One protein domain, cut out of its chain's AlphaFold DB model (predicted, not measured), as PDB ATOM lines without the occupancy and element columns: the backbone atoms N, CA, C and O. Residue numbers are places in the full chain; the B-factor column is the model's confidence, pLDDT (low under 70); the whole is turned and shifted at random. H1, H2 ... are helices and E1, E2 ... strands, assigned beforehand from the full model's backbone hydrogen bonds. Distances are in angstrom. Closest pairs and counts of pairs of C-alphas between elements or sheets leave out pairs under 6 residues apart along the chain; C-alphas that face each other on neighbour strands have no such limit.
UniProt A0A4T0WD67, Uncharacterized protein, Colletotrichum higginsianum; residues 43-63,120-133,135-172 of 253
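This is residues 43 to 63, 120 to 133 and 135 to 172 of the 253 residues of an uncharacterized protein of Colletotrichum higginsianum (UniProt A0A4T0WD67). Two small two-stranded ladders, E2 with E3 and E1 with E4, are joined by two links that spread apart between them, and beside this strand frame three short helices, H1, H2 and H3, form a loose triangle. E2 runs outward toward Arg 63 at one extreme of the model, while the helices lie toward the opposite extreme. The printed part has 73 residues, with three named helices and four named strands in the order E1, E2, E3, E4, H1, H2, H3; both sheets are antiparallel, and the class is mixed, helices and strands, with under half of the residues in named elements. The whole is only just compact, close to loose, with a radius of gyration of the C-alphas of 13.3 A and spans of 37 by 31 by 18 A.

E2, residues 56 to 61, and E3, residues 120 to 123, are antiparallel neighbours at 155 degrees between their directions, with N 57 and O 122 within hydrogen-bond range at 2.9 A and N 121 and O 57 at 2.8 A. E1, residues 44 to 47, and E4, residues 129 to 132, are antiparallel at 146 degrees, with N 46 and O 130 within range at 2.8 A and N 130 and O 46 at 3.0 A. E1 and E3 are apart, and so are E2 and E4. H2, residues 146 to 151, and H3, residues 162 to 167, only just touch, with 3 pairs of C-alphas within 8 A; the closest, those of Leu 149 and Val 165, are 6.6 A apart. They run the same way at a shallow tilt of 20 degrees. H1, residues 138 to 141, is close to H3 but not clearly touching: their closest C-alphas, those of Phe 140 and Thr 162, are 7.5 A apart. H1 and H2 are only just apart, at 8.4 A. H2 and H3 are apart from all four strands. Every O i to N i+4 pair in H2 is within hydrogen-bond range; H3 has 0 of 2, but 3 of its 3 O i to N i+3 pairs are, and H1 is too short for an O i to N i+4 pair.

E2 is 16.1 A from first to last C-alpha and ends at C-alpha 61, (150.675, 177.437, 135.484); E3 is 8.4 A. E1 begins at C-alpha 44, (134.990, 196.071, 157.804), and is 9.8 A long; E4 is 9.4 A. H1 is 5.8 A, H2 8.7 A and H3 9.7 A, the last ending at C-alpha 167, (122.974, 185.197, 154.838).

The two C-alphas farthest apart, those of Arg 63 and Glu 172, are 43.6 A apart. Residues 64 to 119 are not printed, and C-alphas 63 and 120 are 16.7 A apart across that cut; residue 134 is not printed either, with 5.4 A from C-alpha 133 to C-alpha 135. Of the links that are printed whole, E3 to E4 and H1 to H2 are tight, E1 to E2 and H2 to H3 are short, and none is long. The mean pLDDT of the printed part is 82.8, and it is under 70 at residue 63 and at residues 154 to 162, of which 162 belongs to H3.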
ATOM      1  N   PRO A  43     132.344 198.567 160.990       91.88
ATOM      2  CA  PRO A  43     133.003 198.760 159.707       91.88
ATOM      3  C   PRO A  43     134.018 197.638 159.463       91.88
ATOM      4  O   PRO A  43     134.794 197.276 160.349       91.88
ATOM      5  N   ARG A  44     134.040 197.100 158.244       92.62
ATOM      6  CA  ARG A  44     134.990 196.071 157.804       92.62
ATOM      7  C   ARG A  44     135.831 196.603 156.655       92.62
ATOM      8  O   ARG A  44     135.392 197.491 155.934       92.62
ATOM      9  N   LEU A  45     137.040 196.080 156.489       93.50
ATOM     10  CA  LEU A  45     137.887 196.455 155.360       93.50
ATOM     11  C   LEU A  45     137.300 195.868 154.065       93.50
ATOM     12  O   LEU A  45     137.180 194.650 153.935       93.50
ATOM     13  N   VAL A  46     136.935 196.731 153.119       92.62
ATOM     14  CA  VAL A  46     136.300 196.376 151.845       92.62
ATOM     15  C   VAL A  46     137.206 196.770 150.690       92.62
ATOM     16  O   VAL A  46     137.531 197.944 150.508       92.62
ATOM     17  N   ALA A  47     137.561 195.783 149.874       91.50
ATOM     18  CA  ALA A  47     138.223 195.983 148.594       91.50
ATOM     19  C   ALA A  47     137.172 196.318 147.523       91.50
ATOM     20  O   ALA A  47     136.516 195.424 146.992       91.50
ATOM     21  N   VAL A  48     136.975 197.603 147.213       92.12
ATOM     22  CA  VAL A  48     135.845 198.052 146.372       92.12
ATOM     23  C   VAL A  48     135.934 197.513 144.943       92.12
ATOM     24  O   VAL A  48     134.928 197.102 144.368       92.12
ATOM     25  N   ASP A  49     137.146 197.508 144.386       89.12
ATOM     26  CA  ASP A  49     137.446 197.138 142.998       89.12
ATOM     27  C   ASP A  49     138.063 195.734 142.862       89.12
ATOM     28  O   ASP A  49     138.778 195.457 141.894       89.12
ATOM     29  N   VAL A  50     137.842 194.849 143.837       84.50
ATOM     30  CA  VAL A  50     138.327 193.463 143.755       84.50
ATOM     31  C   VAL A  50     137.669 192.724 142.582       84.50
ATOM     32  O   VAL A  50     136.551 193.025 142.182       84.50
ATOM     33  N   GLY A  51     138.371 191.787 141.949       80.19
ATOM     34  CA  GLY A  51     137.807 190.975 140.862       80.19
ATOM     35  C   GLY A  51     137.533 191.719 139.548       80.19
ATOM     36  O   GLY A  51     137.034 191.111 138.609       80.19
ATOM     37  N   LYS A  52     137.871 193.011 139.433       85.19
ATOM     38  CA  LYS A  52     138.010 193.649 138.119       85.19
ATOM     39  C   LYS A  52     139.270 193.141 137.436       85.19
ATOM     40  O   LYS A  52     140.324 193.109 138.071       85.19
ATOM     41  N   ASP A  53     139.207 192.908 136.131       85.94
ATOM     42  CA  ASP A  53     140.371 192.502 135.327       85.94
ATOM     43  C   ASP A  53     141.545 193.474 135.480       85.94
ATOM     44  O   ASP A  53     142.694 193.069 135.624       85.94
ATOM     45  N   ILE A  54     141.254 194.780 135.548       85.38
ATOM     46  CA  ILE A  54     142.279 195.819 135.720       85.38
ATOM     47  C   ILE A  54     143.011 195.748 137.068       85.38
ATOM     48  O   ILE A  54     144.105 196.304 137.186       85.38
ATOM     49  N   ASN A  55     142.411 195.102 138.073       87.06
ATOM     50  CA  ASN A  55     142.921 195.020 139.439       87.06
ATOM     51  C   ASN A  55     143.249 193.581 139.883       87.06
ATOM     52  O   ASN A  55     143.649 193.362 141.024       87.06
ATOM     53  N   THR A  56     143.101 192.596 138.997       88.50
ATOM     54  CA  THR A  56     143.318 191.182 139.318       88.50
ATOM     55  C   THR A  56     144.589 190.692 138.640       88.50
ATOM     56  O   THR A  56     144.742 190.801 137.426       88.50
ATOM     57  N   LEU A  57     145.513 190.139 139.423       89.25
ATOM     58  CA  LEU A  57     146.695 189.459 138.908       89.25
ATOM     59  C   LEU A  57     146.398 187.965 138.847       89.25
ATOM     60  O   LEU A  57     146.089 187.348 139.867       89.25
ATOM     61  N   ALA A  58     146.513 187.383 137.659       89.75
ATOM     62  CA  ALA A  58     146.350 185.954 137.440       89.75
ATOM     63  C   ALA A  58     147.675 185.345 136.975       89.75
ATOM     64  O   ALA A  58     148.360 185.895 136.112       89.75
ATOM     65  N   LEU A  59     148.033 184.200 137.545       88.19
ATOM     66  CA  LEU A  59     149.167 183.401 137.110       88.19
ATOM     67  C   LEU A  59     148.656 182.195 136.338       88.19
ATOM     68  O   LEU A  59     147.701 181.534 136.737       88.19
ATOM     69  N   ARG A  60     149.323 181.894 135.225       88.00
ATOM     70  CA  ARG A  60     149.047 180.708 134.420       88.00
ATOM     71  C   ARG A  60     150.125 179.676 134.691       88.00
ATOM     72  O   ARG A  60     151.273 179.856 134.286       88.00
ATOM     73  N   ARG A  61     149.767 178.571 135.343       79.12
ATOM     74  CA  ARG A  61     150.675 177.437 135.484       79.12
ATOM     75  C   ARG A  61     150.630 176.616 134.204       79.12
ATOM     76  O   ARG A  61     149.683 175.877 133.957       79.12
ATOM     77  N   SER A  62     151.673 176.720 133.388       73.69
ATOM     78  CA  SER A  62     151.912 175.708 132.364       73.69
ATOM     79  C   SER A  62     152.558 174.508 133.049       73.69
ATOM     80  O   SER A  62     153.681 174.602 133.549       73.69
ATOM     81  N   ARG A  63     151.863 173.365 133.097       61.31
ATOM     82  CA  ARG A  63     152.546 172.091 133.345       61.31
ATOM     83  C   ARG A  63     153.473 171.849 132.155       61.31
ATOM     84  O   ARG A  63     153.043 171.327 131.128       61.31
ATOM     85  N   MET A 120     144.313 183.046 140.731       85.19
ATOM     86  CA  MET A 120     144.468 184.416 141.209       85.19
ATOM     87  C   MET A 120     145.722 184.484 142.083       85.19
ATOM     88  O   MET A 120     145.839 183.778 143.080       85.19
ATOM     89  N   ALA A 121     146.669 185.321 141.686       88.06
ATOM     90  CA  ALA A 121     147.931 185.518 142.387       88.06
ATOM     91  C   ALA A 121     147.881 186.702 143.353       88.06
ATOM     92  O   ALA A 121     148.631 186.738 144.323       88.06
ATOM     93  N   GLY A 122     147.008 187.676 143.090       87.31
ATOM     94  CA  GLY A 122     146.823 188.819 143.971       87.31
ATOM     95  C   GLY A 122     146.090 189.979 143.313       87.31
ATOM     96  O   GLY A 122     145.455 189.832 142.267       87.31
ATOM     97  N   MET A 123     146.211 191.145 143.943       89.75
ATOM     98  CA  MET A 123     145.630 192.403 143.485       89.75
ATOM     99  C   MET A 123     146.722 193.380 143.057       89.75
ATOM    100  O   MET A 123     147.795 193.428 143.662       89.75
ATOM    101  N   LYS A 124     146.442 194.161 142.013       89.00
ATOM    102  CA  LYS A 124     147.394 195.133 141.459       89.00
ATOM    103  C   LYS A 124     147.417 196.449 142.245       89.00
ATOM    104  O   LYS A 124     148.476 197.045 142.399       89.00
ATOM    105  N   ASP A 125     146.257 196.906 142.700       87.44
ATOM    106  CA  ASP A 125     146.026 198.213 143.306       87.44
ATOM    107  C   ASP A 125     145.299 198.071 144.653       87.44
ATOM    108  O   ASP A 125     144.256 197.418 144.768       87.44
ATOM    109  N   TRP A 126     145.875 198.718 145.666       87.62
ATOM    110  CA  TRP A 126     145.406 198.744 147.052       87.62
ATOM    111  C   TRP A 126     144.857 200.117 147.469       87.62
ATOM    112  O   TRP A 126     144.509 200.320 148.628       87.62
ATOM    113  N   SER A 127     144.764 201.068 146.536       87.69
ATOM    114  CA  SER A 127     144.353 202.446 146.818       87.69
ATOM    115  C   SER A 127     142.853 202.610 147.077       87.69
ATOM    116  O   SER A 127     142.456 203.531 147.785       87.69
ATOM    117  N   ASN A 128     142.010 201.717 146.543       89.44
ATOM    118  CA  ASN A 128     140.551 201.799 146.672       89.44
ATOM    119  C   ASN A 128     139.993 200.799 147.698       89.44
ATOM    120  O   ASN A 128     139.121 199.974 147.401       89.44
ATOM    121  N   PHE A 129     140.548 200.861 148.905       92.12
ATOM    122  CA  PHE A 129     140.063 200.138 150.073       92.12
ATOM    123  C   PHE A 129     139.359 201.108 151.015       92.12
ATOM    124  O   PHE A 129     139.851 202.206 151.270       92.12
ATOM    125  N   ILE A 130     138.215 200.693 151.551       92.62
ATOM    126  CA  ILE A 130     137.460 201.494 152.517       92.62
ATOM    127  C   ILE A 130     137.118 200.662 153.748       92.62
ATOM    128  O   ILE A 130     136.982 199.446 153.662       92.62
ATOM    129  N   PHE A 131     136.928 201.317 154.890       92.88
ATOM    130  CA  PHE A 131     136.303 200.693 156.051       92.88
ATOM    131  C   PHE A 131     134.799 200.977 156.018       92.88
ATOM    132  O   PHE A 131     134.388 202.134 156.089       92.88
ATOM    133  N   GLY A 132     133.974 199.940 155.889       92.94
ATOM    134  CA  GLY A 132     132.531 200.098 155.743       92.94
ATOM    135  C   GLY A 132     131.771 198.779 155.643       92.94
ATOM    136  O   GLY A 132     132.206 197.751 156.157       92.94
ATOM    137  N   ASP A 133     130.608 198.829 155.000       93.88
ATOM    138  CA  ASP A 133     129.761 197.663 154.748       93.88
ATOM    139  C   ASP A 133     130.361 196.792 153.631       93.88
ATOM    140  O   ASP A 133     130.574 197.312 152.533       93.88
ATOM    141  N   LEU A 135     128.941 194.845 151.579       92.75
ATOM    142  CA  LEU A 135     128.072 194.951 150.399       92.75
ATOM    143  C   LEU A 135     128.428 196.132 149.489       92.75
ATOM    144  O   LEU A 135     127.946 196.201 148.360       92.75
ATOM    145  N   PHE A 136     129.263 197.060 149.960       94.19
ATOM    146  CA  PHE A 136     129.777 198.161 149.158       94.19
ATOM    147  C   PHE A 136     130.752 197.696 148.068       94.19
ATOM    148  O   PHE A 136     131.023 198.465 147.150       94.19
ATOM    149  N   ALA A 137     131.293 196.473 148.112       92.75
ATOM    150  CA  ALA A 137     132.147 195.988 147.027       92.75
ATOM    151  C   ALA A 137     131.378 195.922 145.697       92.75
ATOM    152  O   ALA A 137     130.220 195.501 145.637       92.75
ATOM    153  N   LEU A 138     132.031 196.320 144.604       91.31
ATOM    154  CA  LEU A 138     131.365 196.506 143.317       91.31
ATOM    155  C   LEU A 138     130.767 195.210 142.745       91.31
ATOM    156  O   LEU A 138     129.746 195.240 142.054       91.31
ATOM    157  N   ASN A 139     131.402 194.074 143.024       88.88
ATOM    158  CA  ASN A 139     131.043 192.766 142.474       88.88
ATOM    159  C   ASN A 139     129.647 192.319 142.902       88.88
ATOM    160  O   ASN A 139     128.971 191.646 142.131       88.88
ATOM    161  N   PHE A 140     129.183 192.719 144.091       89.06
ATOM    162  CA  PHE A 140     127.858 192.327 144.571       89.06
ATOM    163  C   PHE A 140     126.728 192.916 143.726       89.06
ATOM    164  O   PHE A 140     125.687 192.280 143.577       89.06
ATOM    165  N   GLY A 141     126.924 194.115 143.166       83.00
ATOM    166  CA  GLY A 141     125.959 194.711 142.247       83.00
ATOM    167  C   GLY A 141     126.017 194.063 140.863       83.00
ATOM    168  O   GLY A 141     124.985 193.828 140.240       83.00
ATOM    169  N   ARG A 142     127.218 193.761 140.360       81.44
ATOM    170  CA  ARG A 142     127.477 193.429 138.947       81.44
ATOM    171  C   ARG A 142     127.553 191.923 138.675       81.44
ATOM    172  O   ARG A 142     128.612 191.446 138.290       81.44
ATOM    173  N   ASP A 143     126.435 191.222 138.855       78.44
ATOM    174  CA  ASP A 143     126.290 189.788 138.546       78.44
ATOM    175  C   ASP A 143     127.427 188.941 139.150       78.44
ATOM    176  O   ASP A 143     128.304 188.447 138.437       78.44
ATOM    177  N   PRO A 144     127.458 188.806 140.489       84.75
ATOM    178  CA  PRO A 144     128.551 188.130 141.171       84.75
ATOM    179  C   PRO A 144     128.668 186.672 140.714       84.75
ATOM    180  O   PRO A 144     127.672 185.947 140.658       84.75
ATOM    181  N   SER A 145     129.895 186.223 140.430       84.69
ATOM    182  CA  SER A 145     130.145 184.824 140.077       84.69
ATOM    183  C   SER A 145     129.830 183.894 141.251       84.69
ATOM    184  O   SER A 145     129.973 184.264 142.419       84.69
ATOM    185  N   SER A 146     129.423 182.659 140.956       83.38
ATOM    186  CA  SER A 146     129.143 181.648 141.986       83.38
ATOM    187  C   SER A 146     130.356 181.381 142.882       83.38
ATOM    188  O   SER A 146     130.198 181.235 144.092       83.38
ATOM    189  N   GLU A 147     131.561 181.388 142.310       83.75
ATOM    190  CA  GLU A 147     132.826 181.232 143.035       83.75
ATOM    191  C   GLU A 147     133.091 182.398 143.991       83.75
ATOM    192  O   GLU A 147     133.475 182.182 145.140       83.75
ATOM    193  N   PHE A 148     132.829 183.635 143.553       84.88
ATOM    194  CA  PHE A 148     132.946 184.816 144.407       84.88
ATOM    195  C   PHE A 148     131.970 184.743 145.587       84.88
ATOM    196  O   PHE A 148     132.353 184.986 146.732       84.88
ATOM    197  N   LEU A 149     130.720 184.348 145.324       84.62
ATOM    198  CA  LEU A 149     129.701 184.164 146.360       84.62
ATOM    199  C   LEU A 149     130.074 183.061 147.360       84.62
ATOM    200  O   LEU A 149     129.869 183.231 148.563       84.62
ATOM    201  N   ALA A 150     130.636 181.953 146.874       82.56
ATOM    202  CA  ALA A 150     131.118 180.866 147.719       82.56
ATOM    203  C   ALA A 150     132.282 181.324 148.613       82.56
ATOM    204  O   ALA A 150     132.272 181.062 149.814       82.56
ATOM    205  N   GLY A 151     133.245 182.069 148.057       82.88
ATOM    206  CA  GLY A 151     134.404 182.578 148.797       82.88
ATOM    207  C   GLY A 151     134.072 183.635 149.857       82.88
ATOM    208  O   GLY A 151     134.791 183.753 150.845       82.88
ATOM    209  N   PHE A 152     132.976 184.382 149.695       84.44
ATOM    210  CA  PHE A 152     132.540 185.396 150.663       84.44
ATOM    211  C   PHE A 152     131.864 184.812 151.923       84.44
ATOM    212  O   PHE A 152     131.647 185.524 152.904       84.44
ATOM    213  N   GLY A 153     131.525 183.520 151.920       73.94
ATOM    214  CA  GLY A 153     130.842 182.868 153.043       73.94
ATOM    215  C   GLY A 153     129.319 182.828 152.909       73.94
ATOM    216  O   GLY A 153     128.613 182.897 153.914       73.94
ATOM    217  N   GLY A 154     128.793 182.737 151.681       64.31
ATOM    218  CA  GLY A 154     127.402 182.328 151.471       64.31
ATOM    219  C   GLY A 154     127.173 180.896 151.972       64.31
ATOM    220  O   GLY A 154     128.071 180.057 151.885       64.31
ATOM    221  N   ASP A 155     125.978 180.601 152.498       59.72
ATOM    222  CA  ASP A 155     125.623 179.239 152.919       59.72
ATOM    223  C   ASP A 155     125.807 178.282 151.730       59.72
ATOM    224  O   ASP A 155     125.225 178.478 150.654       59.72
ATOM    225  N   GLY A 156     126.614 177.234 151.929       55.59
ATOM    226  CA  GLY A 156     126.904 176.214 150.922       55.59
ATOM    227  C   GLY A 156     125.655 175.514 150.376       55.59
ATOM    228  O   GLY A 156     125.718 174.891 149.321       55.59
ATOM    229  N   ARG A 157     124.508 175.649 151.055       56.81
ATOM    230  CA  ARG A 157     123.217 175.073 150.652       56.81
ATOM    231  C   ARG A 157     122.442 175.902 149.622       56.81
ATOM    232  O   ARG A 157     121.574 175.350 148.953       56.81
ATOM    233  N   VAL A 158     122.732 177.199 149.475       56.91
ATOM    234  CA  VAL A 158     122.016 178.127 148.563       56.91
ATOM    235  C   VAL A 158     123.010 178.830 147.628       56.91
ATOM    236  O   VAL A 158     122.935 180.035 147.376       56.91
ATOM    237  N   GLN A 159     124.002 178.081 147.145       58.06
ATOM    238  CA  GLN A 159     125.044 178.597 146.258       58.06
ATOM    239  C   GLN A 159     124.438 179.139 144.952       58.06
ATOM    240  O   GLN A 159     123.611 178.493 144.315       58.06
ATOM    241  N   GLY A 160     124.855 180.344 144.553       55.91
ATOM    242  CA  GLY A 160     124.579 180.905 143.224       55.91
ATOM    243  C   GLY A 160     123.501 181.989 143.135       55.91
ATOM    244  O   GLY A 160     123.298 182.525 142.052       55.91
ATOM    245  N   THR A 161     122.833 182.366 144.233       65.25
ATOM    246  CA  THR A 161     121.906 183.516 144.218       65.25
ATOM    247  C   THR A 161     122.412 184.672 145.071       65.25
ATOM    248  O   THR A 161     122.980 184.472 146.142       65.25
ATOM    249  N   THR A 162     122.138 185.905 144.639       65.69
ATOM    250  CA  THR A 162     122.460 187.134 145.389       65.69
ATOM    251  C   THR A 162     121.843 187.158 146.789       65.69
ATOM    252  O   THR A 162     122.392 187.783 147.688       65.69
ATOM    253  N   LYS A 163     120.750 186.417 147.020       70.69
ATOM    254  CA  LYS A 163     120.144 186.258 148.351       70.69
ATOM    255  C   LYS A 163     121.049 185.522 149.341       70.69
ATOM    256  O   LYS A 163     120.970 185.803 150.531       70.69
ATOM    257  N   SER A 164     121.923 184.634 148.862       73.62
ATOM    258  CA  SER A 164     122.895 183.921 149.701       73.62
ATOM    259  C   SER A 164     123.943 184.863 150.305       73.62
ATOM    260  O   SER A 164     124.392 184.643 151.427       73.62
ATOM    261  N   VAL A 165     124.254 185.981 149.627       77.31
ATOM    262  CA  VAL A 165     125.150 187.031 150.152       77.31
ATOM    263  C   VAL A 165     124.640 187.568 151.484       77.31
ATOM    264  O   VAL A 165     125.416 187.751 152.417       77.31
ATOM    265  N   PHE A 166     123.331 187.811 151.579       81.44
ATOM    266  CA  PHE A 166     122.721 188.416 152.762       81.44
ATOM    267  C   PHE A 166     122.724 187.481 153.970       81.44
ATOM    268  O   PHE A 166     122.586 187.948 155.097       81.44
ATOM    269  N   SER A 167     122.900 186.176 153.757       80.31
ATOM    270  CA  SER A 167     122.974 185.197 154.838       80.31
ATOM    271  C   SER A 167     124.322 185.202 155.556       80.31
ATOM    272  O   SER A 167     124.357 184.775 156.709       80.31
ATOM    273  N   SER A 168     125.391 185.706 154.926       84.31
ATOM    274  CA  SER A 168     126.737 185.742 155.510       84.31
ATOM    275  C   SER A 168     126.750 186.478 156.852       84.31
ATOM    276  O   SER A 168     126.131 187.534 157.010       84.31
ATOM    277  N   ASP A 169     127.515 185.959 157.813       85.38
ATOM    278  CA  ASP A 169     127.775 186.613 159.106       85.38
ATOM    279  C   ASP A 169     128.535 187.935 158.947       85.38
ATOM    280  O   ASP A 169     128.663 188.732 159.884       85.38
ATOM    281  N   MET A 170     129.053 188.193 157.742       86.12
ATOM    282  CA  MET A 170     129.662 189.468 157.416       86.12
ATOM    283  C   MET A 170     128.666 190.604 157.212       86.12
ATOM    284  O   MET A 170     129.046 191.767 157.351       86.12
ATOM    285  N   VAL A 171     127.412 190.274 156.913       90.44
ATOM    286  CA  VAL A 171     126.376 191.241 156.568       90.44
ATOM    287  C   VAL A 171     125.515 191.541 157.793       90.44
ATOM    288  O   VAL A 171     124.775 190.690 158.287       90.44
ATOM    289  N   GLU A 172     125.593 192.781 158.270       90.56
ATOM    290  CA  GLU A 172     124.700 193.310 159.306       90.56
ATOM    291  C   GLU A 172     123.342 193.703 158.710       90.56
ATOM    292  O   GLU A 172     123.251 193.981 157.517       90.56
TER     293      GLU A 172